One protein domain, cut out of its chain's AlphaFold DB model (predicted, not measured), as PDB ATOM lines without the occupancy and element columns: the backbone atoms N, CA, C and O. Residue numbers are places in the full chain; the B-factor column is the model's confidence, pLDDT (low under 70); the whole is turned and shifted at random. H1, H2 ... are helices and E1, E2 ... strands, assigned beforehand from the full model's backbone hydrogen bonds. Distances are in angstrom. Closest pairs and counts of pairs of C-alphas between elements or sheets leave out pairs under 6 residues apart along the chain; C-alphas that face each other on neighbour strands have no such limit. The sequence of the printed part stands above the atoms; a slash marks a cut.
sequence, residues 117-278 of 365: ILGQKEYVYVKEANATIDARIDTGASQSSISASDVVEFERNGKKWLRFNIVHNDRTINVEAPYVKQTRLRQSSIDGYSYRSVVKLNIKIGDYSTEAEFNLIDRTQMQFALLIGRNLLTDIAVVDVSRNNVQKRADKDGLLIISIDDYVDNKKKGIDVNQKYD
ATOM      1  N   ILE A 117     -59.881 -11.351 -41.330       93.69
ATOM      2  CA  ILE A 117     -60.453 -11.452 -39.990       93.69
ATOM      3  C   ILE A 117     -59.293 -11.440 -39.000       93.69
ATOM      4  O   ILE A 117     -58.402 -12.288 -39.077       93.69
ATOM      5  N   LEU A 118     -59.302 -10.478 -38.084       96.31
ATOM      6  CA  LEU A 118     -58.348 -10.366 -36.985       96.31
ATOM      7  C   LEU A 118     -59.070 -10.597 -35.656       96.31
ATOM      8  O   LEU A 118     -60.240 -10.250 -35.516       96.31
ATOM      9  N   GLY A 119     -58.375 -11.165 -34.681       96.62
ATOM     10  CA  GLY A 119     -58.807 -11.218 -33.291       96.62
ATOM     11  C   GLY A 119     -58.611  -9.888 -32.559       96.62
ATOM     12  O   GLY A 119     -58.088  -8.922 -33.117       96.62
ATOM     13  N   GLN A 120     -58.951  -9.838 -31.267       96.44
ATOM     14  CA  GLN A 120     -58.622  -8.680 -30.415       96.44
ATOM     15  C   GLN A 120     -57.105  -8.496 -30.202       96.44
ATOM     16  O   GLN A 120     -56.654  -7.404 -29.848       96.44
ATOM     17  N   LYS A 121     -56.313  -9.552 -30.414       96.88
ATOM     18  CA  LYS A 121     -54.850  -9.506 -30.471       96.88
ATOM     19  C   LYS A 121     -54.327 -10.392 -31.596       96.88
ATOM     20  O   LYS A 121     -54.939 -11.419 -31.896       96.88
ATOM     21  N   GLU A 122     -53.219  -9.992 -32.206       97.75
ATOM     22  CA  GLU A 122     -52.607 -10.679 -33.346       97.75
ATOM     23  C   GLU A 122     -51.084 -10.650 -33.288       97.75
ATOM     24  O   GLU A 122     -50.480  -9.725 -32.748       97.75
ATOM     25  N   TYR A 123     -50.459 -11.640 -33.927       97.69
ATOM     26  CA  TYR A 123     -49.015 -11.650 -34.124       97.69
ATOM     27  C   TYR A 123     -48.621 -10.723 -35.272       97.69
ATOM     28  O   TYR A 123     -49.023 -10.939 -36.419       97.69
ATOM     29  N   VAL A 124     -47.793  -9.724 -34.971       97.75
ATOM     30  CA  VAL A 124     -47.285  -8.763 -35.950       97.75
ATOM     31  C   VAL A 124     -45.770  -8.853 -36.002       97.75
ATOM     32  O   VAL A 124     -45.086  -8.521 -35.036       97.75
ATOM     33  N   TYR A 125     -45.237  -9.280 -37.141       98.00
ATOM     34  CA  TYR A 125     -43.801  -9.234 -37.388       98.00
ATOM     35  C   TYR A 125     -43.388  -7.806 -37.738       98.00
ATOM     36  O   TYR A 125     -43.980  -7.201 -38.630       98.00
ATOM     37  N   VAL A 126     -42.371  -7.283 -37.055       97.88
ATOM     38  CA  VAL A 126     -41.776  -5.967 -37.303       97.88
ATOM     39  C   VAL A 126     -40.355  -6.179 -37.805       97.88
ATOM     40  O   VAL A 126     -39.485  -6.640 -37.064       97.88
ATOM     41  N   LYS A 127     -40.108  -5.835 -39.070       97.06
ATOM     42  CA  LYS A 127     -38.830  -6.101 -39.744       97.06
ATOM     43  C   LYS A 127     -37.661  -5.383 -39.077       97.06
ATOM     44  O   LYS A 127     -36.608  -5.983 -38.896       97.06
ATOM     45  N   GLU A 128     -37.836  -4.118 -38.704       96.81
ATOM     46  CA  GLU A 128     -36.791  -3.293 -38.090       96.81
ATOM     47  C   GLU A 128     -36.392  -3.797 -36.697       96.81
ATOM     48  O   GLU A 128     -35.257  -3.594 -36.278       96.81
ATOM     49  N   ALA A 129     -37.302  -4.485 -36.000       95.75
ATOM     50  CA  ALA A 129     -37.030  -5.158 -34.731       95.75
ATOM     51  C   ALA A 129     -36.570  -6.617 -34.914       95.75
ATOM     52  O   ALA A 129     -36.140  -7.249 -33.954       95.75
ATOM     53  N   ASN A 130     -36.707  -7.160 -36.130       95.50
ATOM     54  CA  ASN A 130     -36.572  -8.578 -36.453       95.50
ATOM     55  C   ASN A 130     -37.264  -9.500 -35.429       95.50
ATOM     56  O   ASN A 130     -36.705 -10.503 -34.981       95.50
ATOM     57  N   ALA A 131     -38.477  -9.124 -35.033       96.12
ATOM     58  CA  ALA A 131     -39.235  -9.804 -33.996       96.12
ATOM     59  C   ALA A 131     -40.722  -9.789 -34.330       96.12
ATOM     60  O   ALA A 131     -41.234  -8.827 -34.910       96.12
ATOM     61  N   THR A 132     -41.424 -10.833 -33.907       97.56
ATOM     62  CA  THR A 132     -42.880 -10.815 -33.834       97.56
ATOM     63  C   THR A 132     -43.328 -10.351 -32.468       97.56
ATOM     64  O   THR A 132     -42.855 -10.829 -31.440       97.56
ATOM     65  N   ILE A 133     -44.278  -9.428 -32.471       97.50
ATOM     66  CA  ILE A 133     -44.848  -8.823 -31.281       97.50
ATOM     67  C   ILE A 133     -46.343  -9.155 -31.264       97.50
ATOM     68  O   ILE A 133     -47.043  -8.934 -32.253       97.50
ATOM     69  N   ASP A 134     -46.826  -9.708 -30.154       97.12
ATOM     70  CA  ASP A 134     -48.252  -9.846 -29.868       97.12
ATOM     71  C   ASP A 134     -48.823  -8.438 -29.679       97.12
ATOM     72  O   ASP A 134     -48.443  -7.700 -28.765       97.12
ATOM     73  N   ALA A 135     -49.672  -8.028 -30.613       97.75
ATOM     74  CA  ALA A 135     -50.178  -6.675 -30.704       97.75
ATOM     75  C   ALA A 135     -51.656  -6.626 -30.348       97.75
ATOM     76  O   ALA A 135     -52.444  -7.470 -30.779       97.75
ATOM     77  N   ARG A 136     -52.059  -5.570 -29.642       97.81
ATOM     78  CA  ARG A 136     -53.477  -5.260 -29.455       97.81
ATOM     79  C   ARG A 136     -54.050  -4.707 -30.757       97.81
ATOM     80  O   ARG A 136     -53.534  -3.717 -31.279       97.81
ATOM     81  N   ILE A 137     -55.142  -5.291 -31.238       97.94
ATOM     82  CA  ILE A 137     -55.936  -4.717 -32.324       97.94
ATOM     83  C   ILE A 137     -56.946  -3.749 -31.705       97.94
ATOM     84  O   ILE A 137     -57.847  -4.160 -30.975       97.94
ATOM     85  N   ASP A 138     -56.771  -2.453 -31.952       95.88
ATOM     86  CA  ASP A 138     -57.532  -1.393 -31.293       95.88
ATOM     87  C   ASP A 138     -58.261  -0.521 -32.321       95.88
ATOM     88  O   ASP A 138     -57.715   0.414 -32.913       95.88
ATOM     89  N   THR A 139     -59.546  -0.813 -32.512       95.56
ATOM     90  CA  THR A 139     -60.425  -0.037 -33.391       95.56
ATOM     91  C   THR A 139     -60.725   1.364 -32.848       95.56
ATOM     92  O   THR A 139     -61.164   2.222 -33.617       95.56
ATOM     93  N   GLY A 140     -60.456   1.644 -31.567       94.44
ATOM     94  CA  GLY A 140     -60.597   2.957 -30.935       94.44
ATOM     95  C   GLY A 140     -59.446   3.914 -31.264       94.44
ATOM     96  O   GLY A 140     -59.661   5.127 -31.378       94.44
ATOM     97  N   ALA A 141     -58.252   3.393 -31.544       92.38
ATOM     98  CA  ALA A 141     -57.084   4.196 -31.893       92.38
ATOM     99  C   ALA A 141     -57.084   4.630 -33.369       92.38
ATOM    100  O   ALA A 141     -57.263   3.826 -34.282       92.38
ATOM    101  N   SER A 142     -56.838   5.918 -33.636       92.75
ATOM    102  CA  SER A 142     -56.709   6.423 -35.014       92.75
ATOM    103  C   SER A 142     -55.397   6.001 -35.678       92.75
ATOM    104  O   SER A 142     -55.375   5.743 -36.878       92.75
ATOM    105  N   GLN A 143     -54.317   5.932 -34.903       93.56
ATOM    106  CA  GLN A 143     -52.965   5.629 -35.356       93.56
ATOM    107  C   GLN A 143     -52.381   4.491 -34.528       93.56
ATOM    108  O   GLN A 143     -52.630   4.401 -33.325       93.56
ATOM    109  N   SER A 144     -51.565   3.667 -35.174       96.62
ATOM    110  CA  SER A 144     -50.808   2.604 -34.521       96.62
ATOM    111  C   SER A 144     -49.668   3.176 -33.669       96.62
ATOM    112  O   SER A 144     -49.203   4.304 -33.880       96.62
ATOM    113  N   SER A 145     -49.218   2.415 -32.674       96.69
ATOM    114  CA  SER A 145     -48.144   2.842 -31.769       96.69
ATOM    115  C   SER A 145     -47.306   1.673 -31.285       96.69
ATOM    116  O   SER A 145     -47.846   0.590 -31.058       96.69
ATOM    117  N   ILE A 146     -46.016   1.918 -31.077       97.50
ATOM    118  CA  ILE A 146     -45.046   0.937 -30.592       97.50
ATOM    119  C   ILE A 146     -44.309   1.490 -29.369       97.50
ATOM    120  O   ILE A 146     -44.066   2.699 -29.283       97.50
ATOM    121  N   SER A 147     -43.994   0.605 -28.422       97.00
ATOM    122  CA  SER A 147     -43.210   0.945 -27.236       97.00
ATOM    123  C   SER A 147     -41.828   1.442 -27.643       97.00
ATOM    124  O   SER A 147     -41.179   0.817 -28.481       97.00
ATOM    125  N   ALA A 148     -41.379   2.548 -27.062       96.75
ATOM    126  CA  ALA A 148     -40.059   3.099 -27.325       96.75
ATOM    127  C   ALA A 148     -39.498   3.817 -26.094       96.75
ATOM    128  O   ALA A 148     -40.129   4.742 -25.580       96.75
ATOM    129  N   SER A 149     -38.293   3.430 -25.678       95.25
ATOM    130  CA  SER A 149     -37.439   4.163 -24.740       95.25
ATOM    131  C   SER A 149     -36.145   4.606 -25.430       95.25
ATOM    132  O   SER A 149     -35.828   4.140 -26.526       95.25
ATOM    133  N   ASP A 150     -35.413   5.531 -24.805       95.06
ATOM    134  CA  ASP A 150     -34.091   5.992 -25.262       95.06
ATOM    135  C   ASP A 150     -34.065   6.432 -26.736       95.06
ATOM    136  O   ASP A 150     -33.195   6.044 -27.516       95.06
ATOM    137  N   VAL A 151     -35.063   7.224 -27.139       96.12
ATOM    138  CA  VAL A 151     -35.204   7.687 -28.523       96.12
ATOM    139  C   VAL A 151     -34.108   8.705 -28.852       96.12
ATOM    140  O   VAL A 151     -34.082   9.801 -28.295       96.12
ATOM    141  N   VAL A 152     -33.238   8.363 -29.802       96.69
ATOM    142  CA  VAL A 152     -32.130   9.198 -30.282       96.69
ATOM    143  C   VAL A 152     -32.261   9.420 -31.787       96.69
ATOM    144  O   VAL A 152     -32.393   8.471 -32.559       96.69
ATOM    145  N   GLU A 153     -32.202  10.680 -32.218       96.50
ATOM    146  CA  GLU A 153     -32.175  11.046 -33.637       96.50
ATOM    147  C   GLU A 153     -30.755  10.931 -34.205       96.50
ATOM    148  O   GLU A 153     -29.782  11.341 -33.573       96.50
ATOM    149  N   PHE A 154     -30.634  10.376 -35.411       97.38
ATOM    150  CA  PHE A 154     -29.384  10.327 -36.163       97.38
ATOM    151  C   PHE A 154     -29.638  10.430 -37.670       97.38
ATOM    152  O   PHE A 154     -30.771  10.326 -38.144       97.38
ATOM    153  N   GLU A 155     -28.570  10.623 -38.440       96.75
ATOM    154  CA  GLU A 155     -28.642  10.733 -39.893       96.75
ATOM    155  C   GLU A 155     -28.017   9.512 -40.579       96.75
ATOM    156  O   GLU A 155     -26.944   9.039 -40.199       96.75
ATOM    157  N   ARG A 156     -28.685   9.000 -41.615       92.94
ATOM    158  CA  ARG A 156     -28.187   7.919 -42.475       92.94
ATOM    159  C   ARG A 156     -28.527   8.239 -43.924       92.94
ATOM    160  O   ARG A 156     -29.701   8.350 -44.277       92.94
ATOM    161  N   ASN A 157     -27.500   8.342 -44.768       93.56
ATOM    162  CA  ASN A 157     -27.622   8.647 -46.198       93.56
ATOM    163  C   ASN A 157     -28.445   9.923 -46.481       93.56
ATOM    164  O   ASN A 157     -29.336   9.900 -47.332       93.56
ATOM    165  N   GLY A 158     -28.209  11.011 -45.739       94.12
ATOM    166  CA  GLY A 158     -28.936  12.272 -45.938       94.12
ATOM    167  C   GLY A 158     -30.372  12.286 -45.400       94.12
ATOM    168  O   GLY A 158     -31.119  13.223 -45.666       94.12
ATOM    169  N   LYS A 159     -30.811  11.224 -44.708       95.12
ATOM    170  CA  LYS A 159     -32.172  11.087 -44.171       95.12
ATOM    171  C   LYS A 159     -32.132  11.006 -42.651       95.12
ATOM    172  O   LYS A 159     -31.213  10.411 -42.093       95.12
ATOM    173  N   LYS A 160     -33.160  11.552 -41.999       97.12
ATOM    174  CA  LYS A 160     -33.368  11.457 -40.548       97.12
ATOM    175  C   LYS A 160     -33.886  10.075 -40.157       97.12
ATOM    176  O   LYS A 160     -34.818   9.553 -40.772       97.12
ATOM    177  N   TRP A 161     -33.291   9.504 -39.123       98.12
ATOM    178  CA  TRP A 161     -33.643   8.216 -38.538       98.12
ATOM    179  C   TRP A 161     -33.740   8.360 -37.027       98.12
ATOM    180  O   TRP A 161     -33.086   9.214 -36.432       98.12
ATOM    181  N   LEU A 162     -34.543   7.504 -36.408       97.94
ATOM    182  CA  LEU A 162     -34.576   7.353 -34.960       97.94
ATOM    183  C   LEU A 162     -34.032   5.980 -34.587       97.94
ATOM    184  O   LEU A 162     -34.394   4.979 -35.206       97.94
ATOM    185  N   ARG A 163     -33.187   5.948 -33.561       97.88
ATOM    186  CA  ARG A 163     -32.810   4.746 -32.819       97.88
ATOM    187  C   ARG A 163     -33.567   4.750 -31.500       97.88
ATOM    188  O   ARG A 163     -33.630   5.790 -30.854       97.88
ATOM    189  N   PHE A 164     -34.151   3.627 -31.116       97.88
ATOM    190  CA  PHE A 164     -34.886   3.493 -29.860       97.88
ATOM    191  C   PHE A 164     -34.907   2.040 -29.396       97.88
ATOM    192  O   PHE A 164     -34.609   1.123 -30.163       97.88
ATOM    193  N   ASN A 165     -35.296   1.839 -28.143       97.62
ATOM    194  CA  ASN A 165     -35.369   0.535 -27.508       97.62
ATOM    195  C   ASN A 165     -36.825   0.117 -27.301       97.62
ATOM    196  O   ASN A 165     -37.635   0.886 -26.787       97.62
ATOM    197  N   ILE A 166     -37.156  -1.122 -27.656       96.81
ATOM    198  CA  ILE A 166     -38.387  -1.781 -27.214       96.81
ATOM    199  C   ILE A 166     -38.026  -2.599 -25.977       96.81
ATOM    200  O   ILE A 166     -37.361  -3.628 -26.097       96.81
ATOM    201  N   VAL A 167     -38.456  -2.144 -24.801       94.81
ATOM    202  CA  VAL A 167     -38.263  -2.854 -23.529       94.81
ATOM    203  C   VAL A 167     -39.568  -3.547 -23.138       94.81
ATOM    204  O   VAL A 167     -40.584  -2.884 -22.911       94.81
ATOM    205  N   HIS A 168     -39.571  -4.883 -23.109       93.31
ATOM    206  CA  HIS A 168     -40.746  -5.687 -22.760       93.31
ATOM    207  C   HIS A 168     -40.366  -7.109 -22.317       93.31
ATOM    208  O   HIS A 168     -39.475  -7.709 -22.911       93.31
ATOM    209  N   ASN A 169     -41.065  -7.676 -21.324       89.62
ATOM    210  CA  ASN A 169     -40.876  -9.056 -20.836       89.62
ATOM    211  C   ASN A 169     -39.407  -9.441 -20.581       89.62
ATOM    212  O   ASN A 169     -38.920 -10.443 -21.102       89.62
ATOM    213  N   ASP A 170     -38.687  -8.611 -19.826       88.69
ATOM    214  CA  ASP A 170     -37.257  -8.778 -19.521       88.69
ATOM    215  C   ASP A 170     -36.329  -8.781 -20.761       88.69
ATOM    216  O   ASP A 170     -35.157  -9.146 -20.666       88.69
ATOM    217  N   ARG A 171     -36.821  -8.350 -21.932       92.00
ATOM    218  CA  ARG A 171     -36.043  -8.198 -23.169       92.00
ATOM    219  C   ARG A 171     -35.955  -6.741 -23.603       92.00
ATOM    220  O   ARG A 171     -36.909  -5.978 -23.475       92.00
ATOM    221  N   THR A 172     -34.818  -6.411 -24.207       95.50
ATOM    222  CA  THR A 172     -34.566  -5.121 -24.852       95.50
ATOM    223  C   THR A 172     -34.186  -5.361 -26.305       95.50
ATOM    224  O   THR A 172     -33.234  -6.090 -26.586       95.50
ATOM    225  N   ILE A 173     -34.924  -4.748 -27.229       96.12
ATOM    226  CA  ILE A 173     -34.655  -4.811 -28.668       96.12
ATOM    227  C   ILE A 173     -34.283  -3.412 -29.149       96.12
ATOM    228  O   ILE A 173     -35.077  -2.485 -29.017       96.12
ATOM    229  N   ASN A 174     -33.092  -3.272 -29.731       96.81
ATOM    230  CA  ASN A 174     -32.675  -2.032 -30.381       96.81
ATOM    231  C   ASN A 174     -33.306  -1.960 -31.773       96.81
ATOM    232  O   ASN A 174     -33.162  -2.892 -32.565       96.81
ATOM    233  N   VAL A 175     -33.963  -0.849 -32.080       97.75
ATOM    234  CA  VAL A 175     -34.642  -0.622 -33.356       97.75
ATOM    235  C   VAL A 175     -34.144   0.676 -33.967       97.75
ATOM    236  O   VAL A 175     -33.977   1.684 -33.282       97.75
ATOM    237  N   GLU A 176     -33.930   0.658 -35.278       97.81
ATOM    238  CA  GLU A 176     -33.644   1.852 -36.065       97.81
ATOM    239  C   GLU A 176     -34.659   1.973 -37.195       97.81
ATOM    240  O   GLU A 176     -34.820   1.047 -37.989       97.81
ATOM    241  N   ALA A 177     -35.319   3.123 -37.291       97.62
ATOM    242  CA  ALA A 177     -36.378   3.338 -38.269       97.62
ATOM    243  C   ALA A 177     -36.339   4.755 -38.867       97.62
ATOM    244  O   ALA A 177     -35.929   5.701 -38.182       97.62
ATOM    245  N   PRO A 178     -36.779   4.940 -40.129       97.69
ATOM    246  CA  PRO A 178     -36.887   6.262 -40.737       97.69
ATOM    247  C   PRO A 178     -37.827   7.174 -39.944       97.69
ATOM    248  O   PRO A 178     -38.964   6.796 -39.642       97.69
ATOM    249  N   TYR A 179     -37.368   8.390 -39.649       97.44
ATOM    250  CA  TYR A 179     -38.189   9.422 -39.024       97.44
ATOM    251  C   TYR A 179     -39.147  10.040 -40.047       97.44
ATOM    252  O   TYR A 179     -38.749  10.343 -41.173       97.44
ATOM    253  N   VAL A 180     -40.399  10.260 -39.647       95.75
ATOM    254  CA  VAL A 180     -41.426  10.873 -40.500       95.75
ATOM    255  C   VAL A 180     -41.751  12.288 -40.041       95.75
ATOM    256  O   VAL A 180     -41.583  13.243 -40.793       95.75
ATOM    257  N   LYS A 181     -42.277  12.418 -38.821       92.94
ATOM    258  CA  LYS A 181     -42.805  13.672 -38.269       92.94
ATOM    259  C   LYS A 181     -42.976  13.569 -36.758       92.94
ATOM    260  O   LYS A 181     -42.940  12.477 -36.196       92.94
ATOM    261  N   GLN A 182     -43.256  14.694 -36.117       90.19
ATOM    262  CA  GLN A 182     -43.795  14.734 -34.764       90.19
ATOM    263  C   GLN A 182     -45.284  15.063 -34.827       90.19
ATOM    264  O   GLN A 182     -45.693  16.002 -35.508       90.19
ATOM    265  N   THR A 183     -46.096  14.293 -34.108       82.69
ATOM    266  CA  THR A 183     -47.540  14.520 -34.004       82.69
ATOM    267  C   THR A 183     -47.882  15.021 -32.608       82.69
ATOM    268  O   THR A 183     -47.411  14.480 -31.608       82.69
ATOM    269  N   ARG A 184     -48.741  16.041 -32.536       79.50
ATOM    270  CA  ARG A 184     -49.318  16.548 -31.289       79.50
ATOM    271  C   ARG A 184     -50.579  15.749 -30.959       79.50
ATOM    272  O   ARG A 184     -51.570  15.845 -31.680       79.50
ATOM    273  N   LEU A 185     -50.558  14.971 -29.882       67.88
ATOM    274  CA  LEU A 185     -51.718  14.223 -29.400       67.88
ATOM    275  C   LEU A 185     -52.309  14.882 -28.158       67.88
ATOM    276  O   LEU A 185     -51.612  15.130 -27.177       67.88
ATOM    277  N   ARG A 186     -53.620  15.123 -28.194       66.50
ATOM    278  CA  ARG A 186     -54.401  15.505 -27.016       66.50
ATOM    279  C   ARG A 186     -54.652  14.248 -26.185       66.50
ATOM    280  O   ARG A 186     -55.219  13.286 -26.703       66.50
ATOM    281  N   GLN A 187     -54.208  14.227 -24.933       61.09
ATOM    282  CA  GLN A 187     -54.556  13.141 -24.016       61.09
ATOM    283  C   GLN A 187     -55.962  13.396 -23.466       61.09
ATOM    284  O   GLN A 187     -56.293  14.511 -23.086       61.09
ATOM    285  N   SER A 188     -56.808  12.368 -23.459       59.50
ATOM    286  CA  SER A 188     -58.166  12.446 -22.903       59.50
ATOM    287  C   SER A 188     -58.183  12.466 -21.370       59.50
ATOM    288  O   SER A 188     -59.192  12.838 -20.785       59.50
ATOM    289  N   SER A 189     -57.081  12.067 -20.728       59.19
ATOM    290  CA  SER A 189     -56.974  11.851 -19.281       59.19
ATOM    291  C   SER A 189     -56.183  12.923 -18.519       59.19
ATOM    292  O   SER A 189     -56.165  12.881 -17.295       59.19
ATOM    293  N   ILE A 190     -55.517  13.858 -19.206       54.16
ATOM    294  CA  ILE A 190     -54.720  14.948 -18.617       54.16
ATOM    295  C   ILE A 190     -54.935  16.205 -19.459       54.16
ATOM    296  O   ILE A 190     -54.968  16.122 -20.688       54.16
ATOM    297  N   ASP A 191     -55.044  17.364 -18.809       49.97
ATOM    298  CA  ASP A 191     -55.073  18.648 -19.506       49.97
ATOM    299  C   ASP A 191     -53.678  18.940 -20.085       49.97
ATOM    300  O   ASP A 191     -52.736  19.283 -19.368       49.97
ATOM    301  N   GLY A 192     -53.495  18.673 -21.381       59.75
ATOM    302  CA  GLY A 192     -52.196  18.802 -22.033       59.75
ATOM    303  C   GLY A 192     -52.092  18.140 -23.406       59.75
ATOM    304  O   GLY A 192     -52.992  17.445 -23.889       59.75
ATOM    305  N   TYR A 193     -50.947  18.372 -24.049       67.44
ATOM    306  CA  TYR A 193     -50.588  17.775 -25.330       67.44
ATOM    307  C   TYR A 193     -49.277  17.005 -25.197       67.44
ATOM    308  O   TYR A 193     -48.285  17.542 -24.713       67.44
ATOM    309  N   SER A 194     -49.268  15.764 -25.673       73.56
ATOM    310  CA  SER A 194     -48.071  14.933 -25.784       73.56
ATOM    311  C   SER A 194     -47.576  14.977 -27.227       73.56
ATOM    312  O   SER A 194     -48.350  14.757 -28.161       73.56
ATOM    313  N   TYR A 195     -46.292  15.267 -27.421       83.00
ATOM    314  CA  TYR A 195     -45.648  15.146 -28.725       83.00
ATOM    315  C   TYR A 195     -45.114  13.730 -28.887       83.00
ATOM    316  O   TYR A 195     -44.403  13.228 -28.019       83.00
ATOM    317  N   ARG A 196     -45.458  13.088 -30.003       89.88
ATOM    318  CA  ARG A 196     -44.988  11.743 -30.337       89.88
ATOM    319  C   ARG A 196     -44.239  11.779 -31.651       89.88
ATOM    320  O   ARG A 196     -44.776  12.245 -32.657       89.88
ATOM    321  N   SER A 197     -43.010  11.284 -31.636       95.31
ATOM    322  CA  SER A 197     -42.267  11.029 -32.863       95.31
ATOM    323  C   SER A 197     -42.926   9.888 -33.629       95.31
ATOM    324  O   SER A 197     -43.403   8.922 -33.035       95.31
ATOM    325  N   VAL A 198     -42.964  10.010 -34.949       97.00
ATOM    326  CA  VAL A 198     -43.544   9.027 -35.859       97.00
ATOM    327  C   VAL A 198     -42.430   8.429 -36.700       97.00
ATOM    328  O   VAL A 198     -41.641   9.164 -37.298       97.00
ATOM    329  N   VAL A 199     -42.395   7.102 -36.758       97.94
ATOM    330  CA  VAL A 199     -41.469   6.336 -37.598       97.94
ATOM    331  C   VAL A 199     -42.226   5.501 -38.620       97.94
ATOM    332  O   VAL A 199     -43.408   5.202 -38.433       97.94
ATOM    333  N   LYS A 200     -41.540   5.108 -39.692       97.62
ATOM    334  CA  LYS A 200     -42.024   4.099 -40.642       97.62
ATOM    335  C   LYS A 200     -41.476   2.727 -40.280       97.62
ATOM    336  O   LYS A 200     -40.265   2.583 -40.148       97.62
ATOM    337  N   LEU A 201     -42.359   1.743 -40.149       98.06
ATOM    338  CA  LEU A 201     -41.999   0.349 -39.890       98.06
ATOM    339  C   LEU A 201     -42.580  -0.559 -40.971       98.06
ATOM    340  O   LEU A 201     -43.711  -0.354 -41.418       98.06
ATOM    341  N   ASN A 202     -41.819  -1.579 -41.353       97.81
ATOM    342  CA  ASN A 202     -42.264  -2.647 -42.234       97.81
ATOM    343  C   ASN A 202     -42.851  -3.773 -41.386       97.81
ATOM    344  O   ASN A 202     -42.127  -4.475 -40.673       97.81
ATOM    345  N   ILE A 203     -44.165  -3.952 -41.482       96.88
ATOM    346  CA  ILE A 203     -44.897  -4.926 -40.681       96.88
ATOM    347  C   ILE A 203     -45.498  -6.044 -41.525       96.88
ATOM    348  O   ILE A 203     -45.795  -5.860 -42.708       96.88
ATOM    349  N   LYS A 204     -45.725  -7.198 -40.893       95.94
ATOM    350  CA  LYS A 204     -46.454  -8.323 -41.478       95.94
ATOM    351  C   LYS A 204     -47.428  -8.949 -40.480       95.94
ATOM    352  O   LYS A 204     -47.035  -9.286 -39.367       95.94
ATOM    353  N   ILE A 205     -48.679  -9.129 -40.901       94.50
ATOM    354  CA  ILE A 205     -49.756  -9.793 -40.150       94.50
ATOM    355  C   ILE A 205     -50.335 -10.878 -41.053       94.50
ATOM    356  O   ILE A 205     -50.881 -10.565 -42.111       94.50
ATOM    357  N   GLY A 206     -50.192 -12.150 -40.679       89.19
ATOM    358  CA  GLY A 206     -50.515 -13.257 -41.584       89.19
ATOM    359  C   GLY A 206     -49.789 -13.103 -42.925       89.19
ATOM    360  O   GLY A 206     -48.563 -12.984 -42.967       89.19
ATOM    361  N   ASP A 207     -50.555 -13.046 -44.014       85.25
ATOM    362  CA  ASP A 207     -50.025 -12.856 -45.370       85.25
ATOM    363  C   ASP A 207     -49.945 -11.383 -45.808       85.25
ATOM    364  O   ASP A 207     -49.343 -11.077 -46.836       85.25
ATOM    365  N   TYR A 208     -50.495 -10.452 -45.025       89.50
ATOM    366  CA  TYR A 208     -50.480  -9.026 -45.339       89.50
ATOM    367  C   TYR A 208     -49.183  -8.376 -44.869       89.50
ATOM    368  O   TYR A 208     -48.774  -8.547 -43.723       89.50
ATOM    369  N   SER A 209     -48.516  -7.630 -45.748       92.94
ATOM    370  CA  SER A 209     -47.277  -6.908 -45.446       92.94
ATOM    371  C   SER A 209     -47.357  -5.486 -45.976       92.94
ATOM    372  O   SER A 209     -47.757  -5.277 -47.118       92.94
ATOM    373  N   THR A 210     -46.968  -4.513 -45.155       93.94
ATOM    374  CA  THR A 210     -46.991  -3.097 -45.533       93.94
ATOM    375  C   THR A 210     -45.949  -2.305 -44.757       93.94
ATOM    376  O   THR A 210     -45.576  -2.664 -43.641       93.94
ATOM    377  N   GLU A 211     -45.522  -1.185 -45.331       95.88
ATOM    378  CA  GLU A 211     -44.894  -0.106 -44.572       95.88
ATOM    379  C   GLU A 211     -46.000   0.776 -43.974       95.88
ATOM    380  O   GLU A 211     -46.971   1.096 -44.664       95.88
ATOM    381  N   ALA A 212     -45.890   1.153 -42.700       94.31
ATOM    382  CA  ALA A 212     -46.863   2.028 -42.049       94.31
ATOM    383  C   ALA A 212     -46.239   2.938 -40.988       94.31
ATOM    384  O   ALA A 212     -45.144   2.689 -40.482       94.31
ATOM    385  N   GLU A 213     -46.958   4.014 -40.664       96.62
ATOM    386  CA  GLU A 213     -46.572   4.984 -39.641       96.62
ATOM    387  C   GLU A 213     -46.968   4.508 -38.236       96.62
ATOM    388  O   GLU A 213     -48.120   4.126 -37.993       96.62
ATOM    389  N   PHE A 214     -46.021   4.594 -37.300       97.56
ATOM    390  CA  PHE A 214     -46.214   4.267 -35.889       97.56
ATOM    391  C   PHE A 214     -45.775   5.422 -35.001       97.56
ATOM    392  O   PHE A 214     -44.682   5.968 -35.160       97.56
ATOM    393  N   ASN A 215     -46.614   5.760 -34.022       96.81
ATOM    394  CA  ASN A 215     -46.213   6.653 -32.943       96.81
ATOM    395  C   ASN A 215     -45.268   5.923 -31.984       96.81
ATOM    396  O   ASN A 215     -45.599   4.837 -31.503       96.81
ATOM    397  N   LEU A 216     -44.156   6.568 -31.651       96.56
ATOM    398  CA  LEU A 216     -43.292   6.171 -30.550       96.56
ATOM    399  C   LEU A 216     -43.880   6.691 -29.237       96.56
ATOM    400  O   LEU A 216     -44.208   7.875 -29.111       96.56
ATOM    401  N   ILE A 217     -44.046   5.798 -28.271       93.38
ATOM    402  CA  ILE A 217     -44.543   6.114 -26.934       93.38
ATOM    403  C   ILE A 217     -43.965   5.104 -25.950       93.38
ATOM    404  O   ILE A 217     -43.890   3.925 -26.269       93.38
ATOM    405  N   ASP A 218     -43.585   5.536 -24.752       91.06
ATOM    406  CA  ASP A 218     -43.187   4.594 -23.707       91.06
ATOM    407  C   ASP A 218     -44.412   3.791 -23.236       91.06
ATOM    408  O   ASP A 218     -45.361   4.338 -22.667       91.06
ATOM    409  N   ARG A 219     -44.411   2.484 -23.526       89.06
ATOM    410  CA  ARG A 219     -45.431   1.523 -23.081       89.06
ATOM    411  C   ARG A 219     -44.822   0.428 -22.212       89.06
ATOM    412  O   ARG A 219     -45.418  -0.638 -22.103       89.06
ATOM    413  N   THR A 220     -43.666   0.665 -21.595       88.25
ATOM    414  CA  THR A 220     -42.928  -0.357 -20.830       88.25
ATOM    415  C   THR A 220     -43.790  -0.994 -19.731       88.25
ATOM    416  O   THR A 220     -43.688  -2.188 -19.480       88.25
ATOM    417  N   GLN A 221     -44.696  -0.215 -19.128       89.00
ATOM    418  CA  GLN A 221     -45.622  -0.669 -18.077       89.00
ATOM    419  C   GLN A 221     -46.996  -1.129 -18.596       89.00
ATOM    420  O   GLN A 221     -47.879  -1.459 -17.808       89.00
ATOM    421  N   MET A 222     -47.234  -1.097 -19.908       92.44
ATOM    422  CA  MET A 222     -48.523  -1.478 -20.487       92.44
ATOM    423  C   MET A 222     -48.510  -2.929 -20.952       92.44
ATOM    424  O   MET A 222     -47.491  -3.431 -21.401       92.44
ATOM    425  N   GLN A 223     -49.681  -3.566 -20.953       94.56
ATOM    426  CA  GLN A 223     -49.857  -4.985 -21.290       94.56
ATOM    427  C   GLN A 223     -49.285  -5.406 -22.659       94.56
ATOM    428  O   GLN A 223     -48.865  -6.547 -22.812       94.56
ATOM    429  N   PHE A 224     -49.275  -4.508 -23.649       96.81
ATOM    430  CA  PHE A 224     -48.811  -4.793 -25.010       96.81
ATOM    431  C   PHE A 224     -47.727  -3.801 -25.434       96.81
ATOM    432  O   PHE A 224     -47.902  -2.590 -25.288       96.81
ATOM    433  N   ALA A 225     -46.649  -4.276 -26.052       96.88
ATOM    434  CA  ALA A 225     -45.637  -3.392 -26.635       96.88
ATOM    435  C   ALA A 225     -46.090  -2.746 -27.960       96.88
ATOM    436  O   ALA A 225     -45.560  -1.703 -28.342       96.88
ATOM    437  N   LEU A 226     -47.073  -3.332 -28.653       97.75
ATOM    438  CA  LEU A 226     -47.539  -2.895 -29.971       97.75
ATOM    439  C   LEU A 226     -49.067  -2.782 -30.016       97.75
ATOM    440  O   LEU A 226     -49.790  -3.622 -29.478       97.75
ATOM    441  N   LEU A 227     -49.555  -1.732 -30.672       97.50
ATOM    442  CA  LEU A 227     -50.975  -1.462 -30.874       97.50
ATOM    443  C   LEU A 227     -51.220  -1.132 -32.346       97.50
ATOM    444  O   LEU A 227     -50.578  -0.233 -32.896       97.50
ATOM    445  N   ILE A 228     -52.162  -1.847 -32.960       97.75
ATOM    446  CA  ILE A 228     -52.592  -1.662 -34.347       97.75
ATOM    447  C   ILE A 228     -53.904  -0.877 -34.365       97.75
ATOM    448  O   ILE A 228     -54.937  -1.367 -33.911       97.75
ATOM    449  N   GLY A 229     -53.836   0.355 -34.863       96.69
ATOM    450  CA  GLY A 229     -54.961   1.281 -34.959       96.69
ATOM    451  C   GLY A 229     -55.631   1.284 -36.332       96.69
ATOM    452  O   GLY A 229     -55.225   0.597 -37.271       96.69
ATOM    453  N   ARG A 230     -56.651   2.135 -36.490       95.81
ATOM    454  CA  ARG A 230     -57.445   2.240 -37.726       95.81
ATOM    455  C   ARG A 230     -56.641   2.619 -38.970       95.81
ATOM    456  O   ARG A 230     -57.064   2.245 -40.059       95.81
ATOM    457  N   ASN A 231     -55.499   3.300 -38.838       93.19
ATOM    458  CA  ASN A 231     -54.611   3.588 -39.971       93.19
ATOM    459  C   ASN A 231     -54.133   2.321 -40.700       93.19
ATOM    460  O   ASN A 231     -53.870   2.379 -41.895       93.19
ATOM    461  N   LEU A 232     -54.050   1.196 -39.986       93.75
ATOM    462  CA  LEU A 232     -53.717  -0.108 -40.544       93.75
ATOM    463  C   LEU A 232     -54.933  -1.008 -40.753       93.75
ATOM    464  O   LEU A 232     -54.838  -1.918 -41.552       93.75
ATOM    465  N   LEU A 233     -56.055  -0.794 -40.061       94.50
ATOM    466  CA  LEU A 233     -57.227  -1.682 -40.159       94.50
ATOM    467  C   LEU A 233     -58.215  -1.284 -41.262       94.50
ATOM    468  O   LEU A 233     -58.941  -2.135 -41.778       94.50
ATOM    469  N   THR A 234     -58.280   0.010 -41.588       91.62
ATOM    470  CA  THR A 234     -59.276   0.552 -42.522       91.62
ATOM    471  C   THR A 234     -59.139  -0.111 -43.891       91.62
ATOM    472  O   THR A 234     -58.036  -0.281 -44.396       91.62
ATOM    473  N   ASP A 235     -60.273  -0.502 -44.471       86.31
ATOM    474  CA  ASP A 235     -60.411  -1.159 -45.778       86.31
ATOM    475  C   ASP A 235     -59.791  -2.563 -45.925       86.31
ATOM    476  O   ASP A 235     -60.169  -3.265 -46.865       86.31
ATOM    477  N   ILE A 236     -58.957  -3.026 -44.984       89.88
ATOM    478  CA  ILE A 236     -58.265  -4.322 -45.092       89.88
ATOM    479  C   ILE A 236     -58.759  -5.408 -44.130       89.88
ATOM    480  O   ILE A 236     -58.579  -6.589 -44.423       89.88
ATOM    481  N   ALA A 237     -59.359  -5.046 -42.989       93.88
ATOM    482  CA  ALA A 237     -59.647  -6.008 -41.925       93.88
ATOM    483  C   ALA A 237     -60.990  -5.784 -41.214       93.88
ATOM    484  O   ALA A 237     -61.520  -4.675 -41.154       93.88
ATOM    485  N   VAL A 238     -61.518  -6.865 -40.638       94.75
ATOM    486  CA  VAL A 238     -62.621  -6.893 -39.673       94.75
ATOM    487  C   VAL A 238     -62.105  -7.525 -38.385       94.75
ATOM    488  O   VAL A 238     -61.368  -8.509 -38.426       94.75
ATOM    489  N   VAL A 239     -62.486  -6.952 -37.245       96.38
ATOM    490  CA  VAL A 239     -62.018  -7.393 -35.928       96.38
ATOM    491  C   VAL A 239     -63.121  -8.175 -35.226       96.38
ATOM    492  O   VAL A 239     -64.179  -7.624 -34.926       96.38
ATOM    493  N   ASP A 240     -62.860  -9.447 -34.953       95.00
ATOM    494  CA  ASP A 240     -63.682 -10.314 -34.116       95.00
ATOM    495  C   ASP A 240     -63.070 -10.387 -32.712       95.00
ATOM    496  O   ASP A 240     -62.089 -11.089 -32.459       95.00
ATOM    497  N   VAL A 241     -63.664  -9.645 -31.779       93.38
ATOM    498  CA  VAL A 241     -63.154  -9.517 -30.406       93.38
ATOM    499  C   VAL A 241     -63.243 -10.809 -29.588       93.38
ATOM    500  O   VAL A 241     -62.612 -10.899 -28.539       93.38
ATOM    501  N   SER A 242     -63.994 -11.814 -30.055       91.19
ATOM    502  CA  SER A 242     -64.096 -13.120 -29.391       91.19
ATOM    503  C   SER A 242     -62.900 -14.036 -29.677       91.19
ATOM    504  O   SER A 242     -62.732 -15.067 -29.023       91.19
ATOM    505  N   ARG A 243     -62.053 -13.666 -30.644       92.94
ATOM    506  CA  ARG A 243     -60.932 -14.478 -31.125       92.94
ATOM    507  C   ARG A 243     -59.596 -13.811 -30.818       92.94
ATOM    508  O   ARG A 243     -59.501 -12.595 -30.676       92.94
ATOM    509  N   ASN A 244     -58.544 -14.621 -30.755       93.81
ATOM    510  CA  ASN A 244     -57.158 -14.186 -30.584       93.81
ATOM    511  C   ASN A 244     -56.279 -14.916 -31.599       93.81
ATOM    512  O   ASN A 244     -56.538 -16.089 -31.874       93.81
ATOM    513  N   ASN A 245     -55.244 -14.240 -32.105       93.94
ATOM    514  CA  ASN A 245     -54.206 -14.813 -32.966       93.94
ATOM    515  C   ASN A 245     -54.807 -15.630 -34.129       93.94
ATOM    516  O   ASN A 245     -54.449 -16.788 -34.354       93.94
ATOM    517  N   VAL A 246     -55.783 -15.034 -34.826       94.25
ATOM    518  CA  VAL A 246     -56.483 -15.652 -35.960       94.25
ATOM    519  C   VAL A 246     -55.507 -15.881 -37.104       94.25
ATOM    520  O   VAL A 246     -55.561 -16.916 -37.774       94.25
ATOM    521  N   GLN A 247     -54.606 -14.925 -37.317       92.44
ATOM    522  CA  GLN A 247     -53.600 -15.003 -38.357       92.44
ATOM    523  C   GLN A 247     -52.388 -15.792 -37.870       92.44
ATOM    524  O   GLN A 247     -51.935 -15.682 -36.728       92.44
ATOM    525  N   LYS A 248     -51.826 -16.606 -38.766       90.56
ATOM    526  CA  LYS A 248     -50.603 -17.346 -38.455       90.56
ATOM    527  C   LYS A 248     -49.440 -16.373 -38.302       90.56
ATOM    528  O   LYS A 248     -49.276 -15.445 -39.092       90.56
ATOM    529  N   ARG A 249     -48.593 -16.652 -37.318       92.25
ATOM    530  CA  ARG A 249     -47.309 -15.978 -37.151       92.25
ATOM    531  C   ARG A 249     -46.423 -16.180 -38.389       92.25
ATOM    532  O   ARG A 249     -46.326 -17.298 -38.897       92.25
ATOM    533  N   ALA A 250     -45.767 -15.109 -38.839       88.81
ATOM    534  CA  ALA A 250     -44.916 -15.119 -40.030       88.81
ATOM    535  C   ALA A 250     -43.596 -15.894 -39.833       88.81
ATOM    536  O   ALA A 250     -43.144 -16.586 -40.741       88.81
ATOM    537  N   ASP A 251     -42.995 -15.799 -38.648       86.94
ATOM    538  CA  ASP A 251     -41.683 -16.334 -38.273       86.94
ATOM    539  C   ASP A 251     -41.815 -17.369 -37.139       86.94
ATOM    540  O   ASP A 251     -41.775 -17.043 -35.958       86.94
ATOM    541  N   LYS A 252     -41.980 -18.654 -37.464       82.69
ATOM    542  CA  LYS A 252     -42.230 -19.684 -36.431       82.69
ATOM    543  C   LYS A 252     -41.145 -19.758 -35.349       82.69
ATOM    544  O   LYS A 252     -41.485 -19.948 -34.185       82.69
ATOM    545  N   ASP A 253     -39.889 -19.560 -35.739       83.69
ATOM    546  CA  ASP A 253     -38.710 -19.721 -34.878       83.69
ATOM    547  C   ASP A 253     -38.006 -18.383 -34.559       83.69
ATOM    548  O   ASP A 253     -36.896 -18.363 -34.029       83.69
ATOM    549  N   GLY A 254     -38.626 -17.248 -34.904       90.75
ATOM    550  CA  GLY A 254     -38.075 -15.925 -34.606       90.75
ATOM    551  C   GLY A 254     -38.326 -15.481 -33.164       90.75
ATOM    552  O   GLY A 254     -39.026 -16.149 -32.395       90.75
ATOM    553  N   LEU A 255     -37.811 -14.305 -32.807       95.19
ATOM    554  CA  LEU A 255     -38.047 -13.699 -31.498       95.19
ATOM    555  C   LEU A 255     -39.529 -13.344 -31.328       95.19
ATOM    556  O   LEU A 255     -40.094 -12.646 -32.170       95.19
ATOM    557  N   LEU A 256     -40.145 -13.805 -30.240       96.06
ATOM    558  CA  LEU A 256     -41.532 -13.520 -29.888       96.06
ATOM    559  C   LEU A 256     -41.628 -12.655 -28.631       96.06
ATOM    560  O   LEU A 256     -41.217 -13.058 -27.543       96.06
ATOM    561  N   ILE A 257     -42.254 -11.494 -28.765       96.06
ATOM    562  CA  ILE A 257     -42.634 -10.632 -27.648       96.06
ATOM    563  C   ILE A 257     -44.138 -10.780 -27.430       96.06
ATOM    564  O   ILE A 257     -44.929 -10.310 -28.237       96.06
ATOM    565  N   ILE A 258     -44.535 -11.469 -26.362       96.25
ATOM    566  CA  ILE A 258     -45.944 -11.674 -25.980       96.25
ATOM    567  C   ILE A 258     -46.463 -10.554 -25.067       96.25
ATOM    568  O   ILE A 258     -45.690  -9.699 -24.646       96.25
ATOM    569  N   SER A 259     -47.758 -10.553 -24.747       96.50
ATOM    570  CA  SER A 259     -48.304  -9.641 -23.736       96.50
ATOM    571  C   SER A 259     -47.734  -9.914 -22.334       96.50
ATOM    572  O   SER A 259     -47.299 -11.034 -22.049       96.50
ATOM    573  N   ILE A 260     -47.759  -8.914 -21.445       95.25
ATOM    574  CA  ILE A 260     -47.284  -9.064 -20.053       95.25
ATOM    575  C   ILE A 260     -48.028 -10.196 -19.330       95.25
ATOM    576  O   ILE A 260     -47.398 -10.994 -18.637       95.25
ATOM    577  N   ASP A 261     -49.346 -10.302 -19.509       94.00
ATOM    578  CA  ASP A 261     -50.150 -11.334 -18.843       94.00
ATOM    579  C   ASP A 261     -49.740 -12.735 -19.308       94.00
ATOM    580  O   ASP A 261     -49.464 -13.610 -18.485       94.00
ATOM    581  N   ASP A 262     -49.603 -12.929 -20.628       94.94
ATOM    582  CA  ASP A 262     -49.144 -14.207 -21.178       94.94
ATOM    583  C   ASP A 262     -47.711 -14.523 -20.724       94.94
ATOM    584  O   ASP A 262     -47.375 -15.685 -20.495       94.94
ATOM    585  N   TYR A 263     -46.848 -13.509 -20.598       95.62
ATOM    586  CA  TYR A 263     -45.483 -13.679 -20.104       95.62
ATOM    587  C   TYR A 263     -45.462 -14.173 -18.660       95.62
ATOM    588  O   TYR A 263     -44.814 -15.179 -18.361       95.62
ATOM    589  N   VAL A 264     -46.211 -13.514 -17.778       95.19
ATOM    590  CA  VAL A 264     -46.325 -13.897 -16.368       95.19
ATOM    591  C   VAL A 264     -46.897 -15.310 -16.234       95.19
ATOM    592  O   VAL A 264     -46.379 -16.112 -15.453       95.19
ATOM    593  N   ASP A 265     -47.924 -15.651 -17.009       95.31
ATOM    594  CA  ASP A 265     -48.550 -16.971 -16.958       95.31
ATOM    595  C   ASP A 265     -47.650 -18.084 -17.505       95.31
ATOM    596  O   ASP A 265     -47.587 -19.166 -16.915       95.31
ATOM    597  N   ASN A 266     -46.909 -17.832 -18.586       95.31
ATOM    598  CA  ASN A 266     -45.922 -18.782 -19.102       95.31
ATOM    599  C   ASN A 266     -44.768 -18.982 -18.114       95.31
ATOM    600  O   ASN A 266     -44.385 -20.122 -17.850       95.31
ATOM    601  N   LYS A 267     -44.292 -17.906 -17.473       93.94
ATOM    602  CA  LYS A 267     -43.249 -17.971 -16.439       93.94
ATOM    603  C   LYS A 267     -43.684 -18.812 -15.239       93.94
ATOM    604  O   LYS A 267     -42.917 -19.657 -14.786       93.94
ATOM    605  N   LYS A 268     -44.932 -18.664 -14.770       95.44
ATOM    606  CA  LYS A 268     -45.510 -19.520 -13.709       95.44
ATOM    607  C   LYS A 268     -45.564 -21.000 -14.103       95.44
ATOM    608  O   LYS A 268     -45.412 -21.861 -13.244       95.44
ATOM    609  N   LYS A 269     -45.783 -21.293 -15.386       95.25
ATOM    610  CA  LYS A 269     -45.820 -22.657 -15.937       95.25
ATOM    611  C   LYS A 269     -44.433 -23.211 -16.290       95.25
ATOM    612  O   LYS A 269     -44.346 -24.353 -16.727       95.25
ATOM    613  N   GLY A 270     -43.364 -22.422 -16.133       94.38
ATOM    614  CA  GLY A 270     -42.009 -22.799 -16.544       94.38
ATOM    615  C   GLY A 270     -41.826 -22.897 -18.063       94.38
ATOM    616  O   GLY A 270     -40.923 -23.589 -18.520       94.38
ATOM    617  N   ILE A 271     -42.688 -22.244 -18.848       94.44
ATOM    618  CA  ILE A 271     -42.615 -22.224 -20.311       94.44
ATOM    619  C   ILE A 271     -41.825 -20.991 -20.750       94.44
ATOM    620  O   ILE A 271     -42.236 -19.863 -20.482       94.44
ATOM    621  N   ASP A 272     -40.734 -21.203 -21.484       92.44
ATOM    622  CA  ASP A 272     -40.039 -20.140 -22.212       92.44
ATOM    623  C   ASP A 272     -40.422 -20.178 -23.697       92.44
ATOM    624  O   ASP A 272     -40.044 -21.077 -24.450       92.44
ATOM    625  N   VAL A 273     -41.182 -19.170 -24.130       92.19
ATOM    626  CA  VAL A 273     -41.659 -19.046 -25.516       92.19
ATOM    627  C   VAL A 273     -40.540 -18.774 -26.524       92.19
ATOM    628  O   VAL A 273     -40.749 -18.960 -27.722       92.19
ATOM    629  N   ASN A 274     -39.363 -18.343 -26.061       94.25
ATOM    630  CA  ASN A 274     -38.219 -17.985 -26.894       94.25
ATOM    631  C   ASN A 274     -37.048 -18.963 -26.763       94.25
ATOM    632  O   ASN A 274     -36.002 -18.713 -27.359       94.25
ATOM    633  N   GLN A 275     -37.221 -20.093 -26.070       92.25
ATOM    634  CA  GLN A 275     -36.155 -21.072 -25.853       92.25
ATOM    635  C   GLN A 275     -35.441 -21.461 -27.161       92.25
ATOM    636  O   GLN A 275     -34.222 -21.353 -27.263       92.25
ATOM    637  N   LYS A 276     -36.208 -21.842 -28.193       89.62
ATOM    638  CA  LYS A 276     -35.664 -22.210 -29.513       89.62
ATOM    639  C   LYS A 276     -34.910 -21.065 -30.185       89.62
ATOM    640  O   LYS A 276     -33.878 -21.284 -30.812       89.62
ATOM    641  N   TYR A 277     -35.440 -19.847 -30.072       91.12
ATOM    642  CA  TYR A 277     -34.790 -18.666 -30.624       91.12
ATOM    643  C   TYR A 277     -33.445 -18.430 -29.927       91.12
ATOM    644  O   TYR A 277     -32.438 -18.235 -30.601       91.12
ATOM    645  N   ASP A 278     -33.403 -18.506 -28.597       91.75
ATOM    646  CA  ASP A 278     -32.181 -18.295 -27.823       91.75
ATOM    647  C   ASP A 278     -31.139 -19.401 -28.063       91.75
ATOM    648  O   ASP A 278     -29.946 -19.110 -28.140       91.75
TER     649      ASP A 278
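AT A GLANCE: This is residues 117 to 278 of the 365 residues of the protein "Uncharacterized conserved protein" of Succinivibrio dextrinosolvens DSM 3072 (UniProt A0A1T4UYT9). The model is a small closed barrel of six strands, E2, E3, E10, E4, E9 and E8, whose wall runs on beyond E8 into a large flap of long antiparallel strands, E7, E6 and E5. H1 packs on the outside of the barrel, E1 and E11 make a small two-stranded sheet, E12 pairs with the first residues of E3, and H2 and H3 are two short helices at the margin of the structure. The 162 printed residues are mostly strand by class, with three named helices and twelve named strands in the order E1 to E10, H1, E11, E12, H2, H3. The barrel is a mixed sheet, and E5 to E9 form a meander, each strand the antiparallel neighbour of the one before. The whole is compact, with a radius of gyration of the C-alphas of 15.6 A and spans of 43 by 33 by 33 A.

HOW THE PARTS SIT: Start at E1, residues 117 to 119, which is parallel to E11, residues 237 to 240; look for N 118 and O 238, 2.9 A apart. Next comes E2, residues 121 to 126, which forms a hairpin with E3, residues 131 to 137, where N 124 and O 133 are 2.9 A apart. The pairing of E3 is staggered: residues 131 to 133 pair with the parallel E12, residues 255 to 257, with N 132 and O 255 at 2.8 A, and residues 135 to 137 with the parallel E10, residues 226 to 228, with N 136 and O 226 at 3.0 A. E10 is antiparallel to E4, residues 144 to 147, with N 227 and O 145 at 2.9 A. On the other side of E4 lies the parallel E9, residues 208 to 217, with N 146 and O 215 at 3.0 A. Go on to the hairpin of E5, residues 149 to 156, and E6, residues 159 to 168, where N 154 and O 161 are 2.9 A apart. E7, residues 171 to 186, bends by 103 degrees at residue 178; before the bend find N 164 and O 175 of E6 and E7 at 2.9 A, and after it N 183 of E7 and O 196 of E8, residues 193 to 205, at 2.8 A. E8 and E9 form a hairpin, with N 203 and O 210 at 2.9 A, and E8 closes the ring on the antiparallel E2, with N 125 and O 204 at 2.9 A. H1, residues 230 to 233, is on the barrel and outside it, at a height over the sheet of 5.8 A and over none of the strands. H2, residues 260 to 268, is only just on the barrel, with 5 pairs of C-alphas within 10 A. H3, residues 275 to 278, is also only just on it, with 5 such pairs; its closest C-alphas to E12 are those of Tyr 277 and Leu 255, 6.0 A apart. H2 and H3 are apart. Every O i to N i+4 pair of H2 is within hydrogen-bond range, while H1 and H3 are too short for such a pair.

IN THESE COORDINATES: Find C-alpha 117 at (-60.453, -11.452, -39.990), where E1 begins. From first to last C-alpha, E2 measures 15.2 A, E3 17.5 A, E5 20.4 A, E6 28.5 A, E7 30.2 A, E8 31.3 A, E9 24.6 A and H2 12.4 A; the other elements are shorter. Look for the bend of E7 at C-alpha 178, (-36.887, 6.262, -40.737). H3 ends at C-alpha 278, (-32.181, -18.295, -27.823).

THE WHOLE: The two C-alphas farthest apart are those of Gly 158 and Lys 269, 49.0 A. The printed part has no cut. The one long link is residues 241 to 254, between E11 and E12. The mean pLDDT of the printed part is 92.4; look for values under 70 at residues 185 to 193.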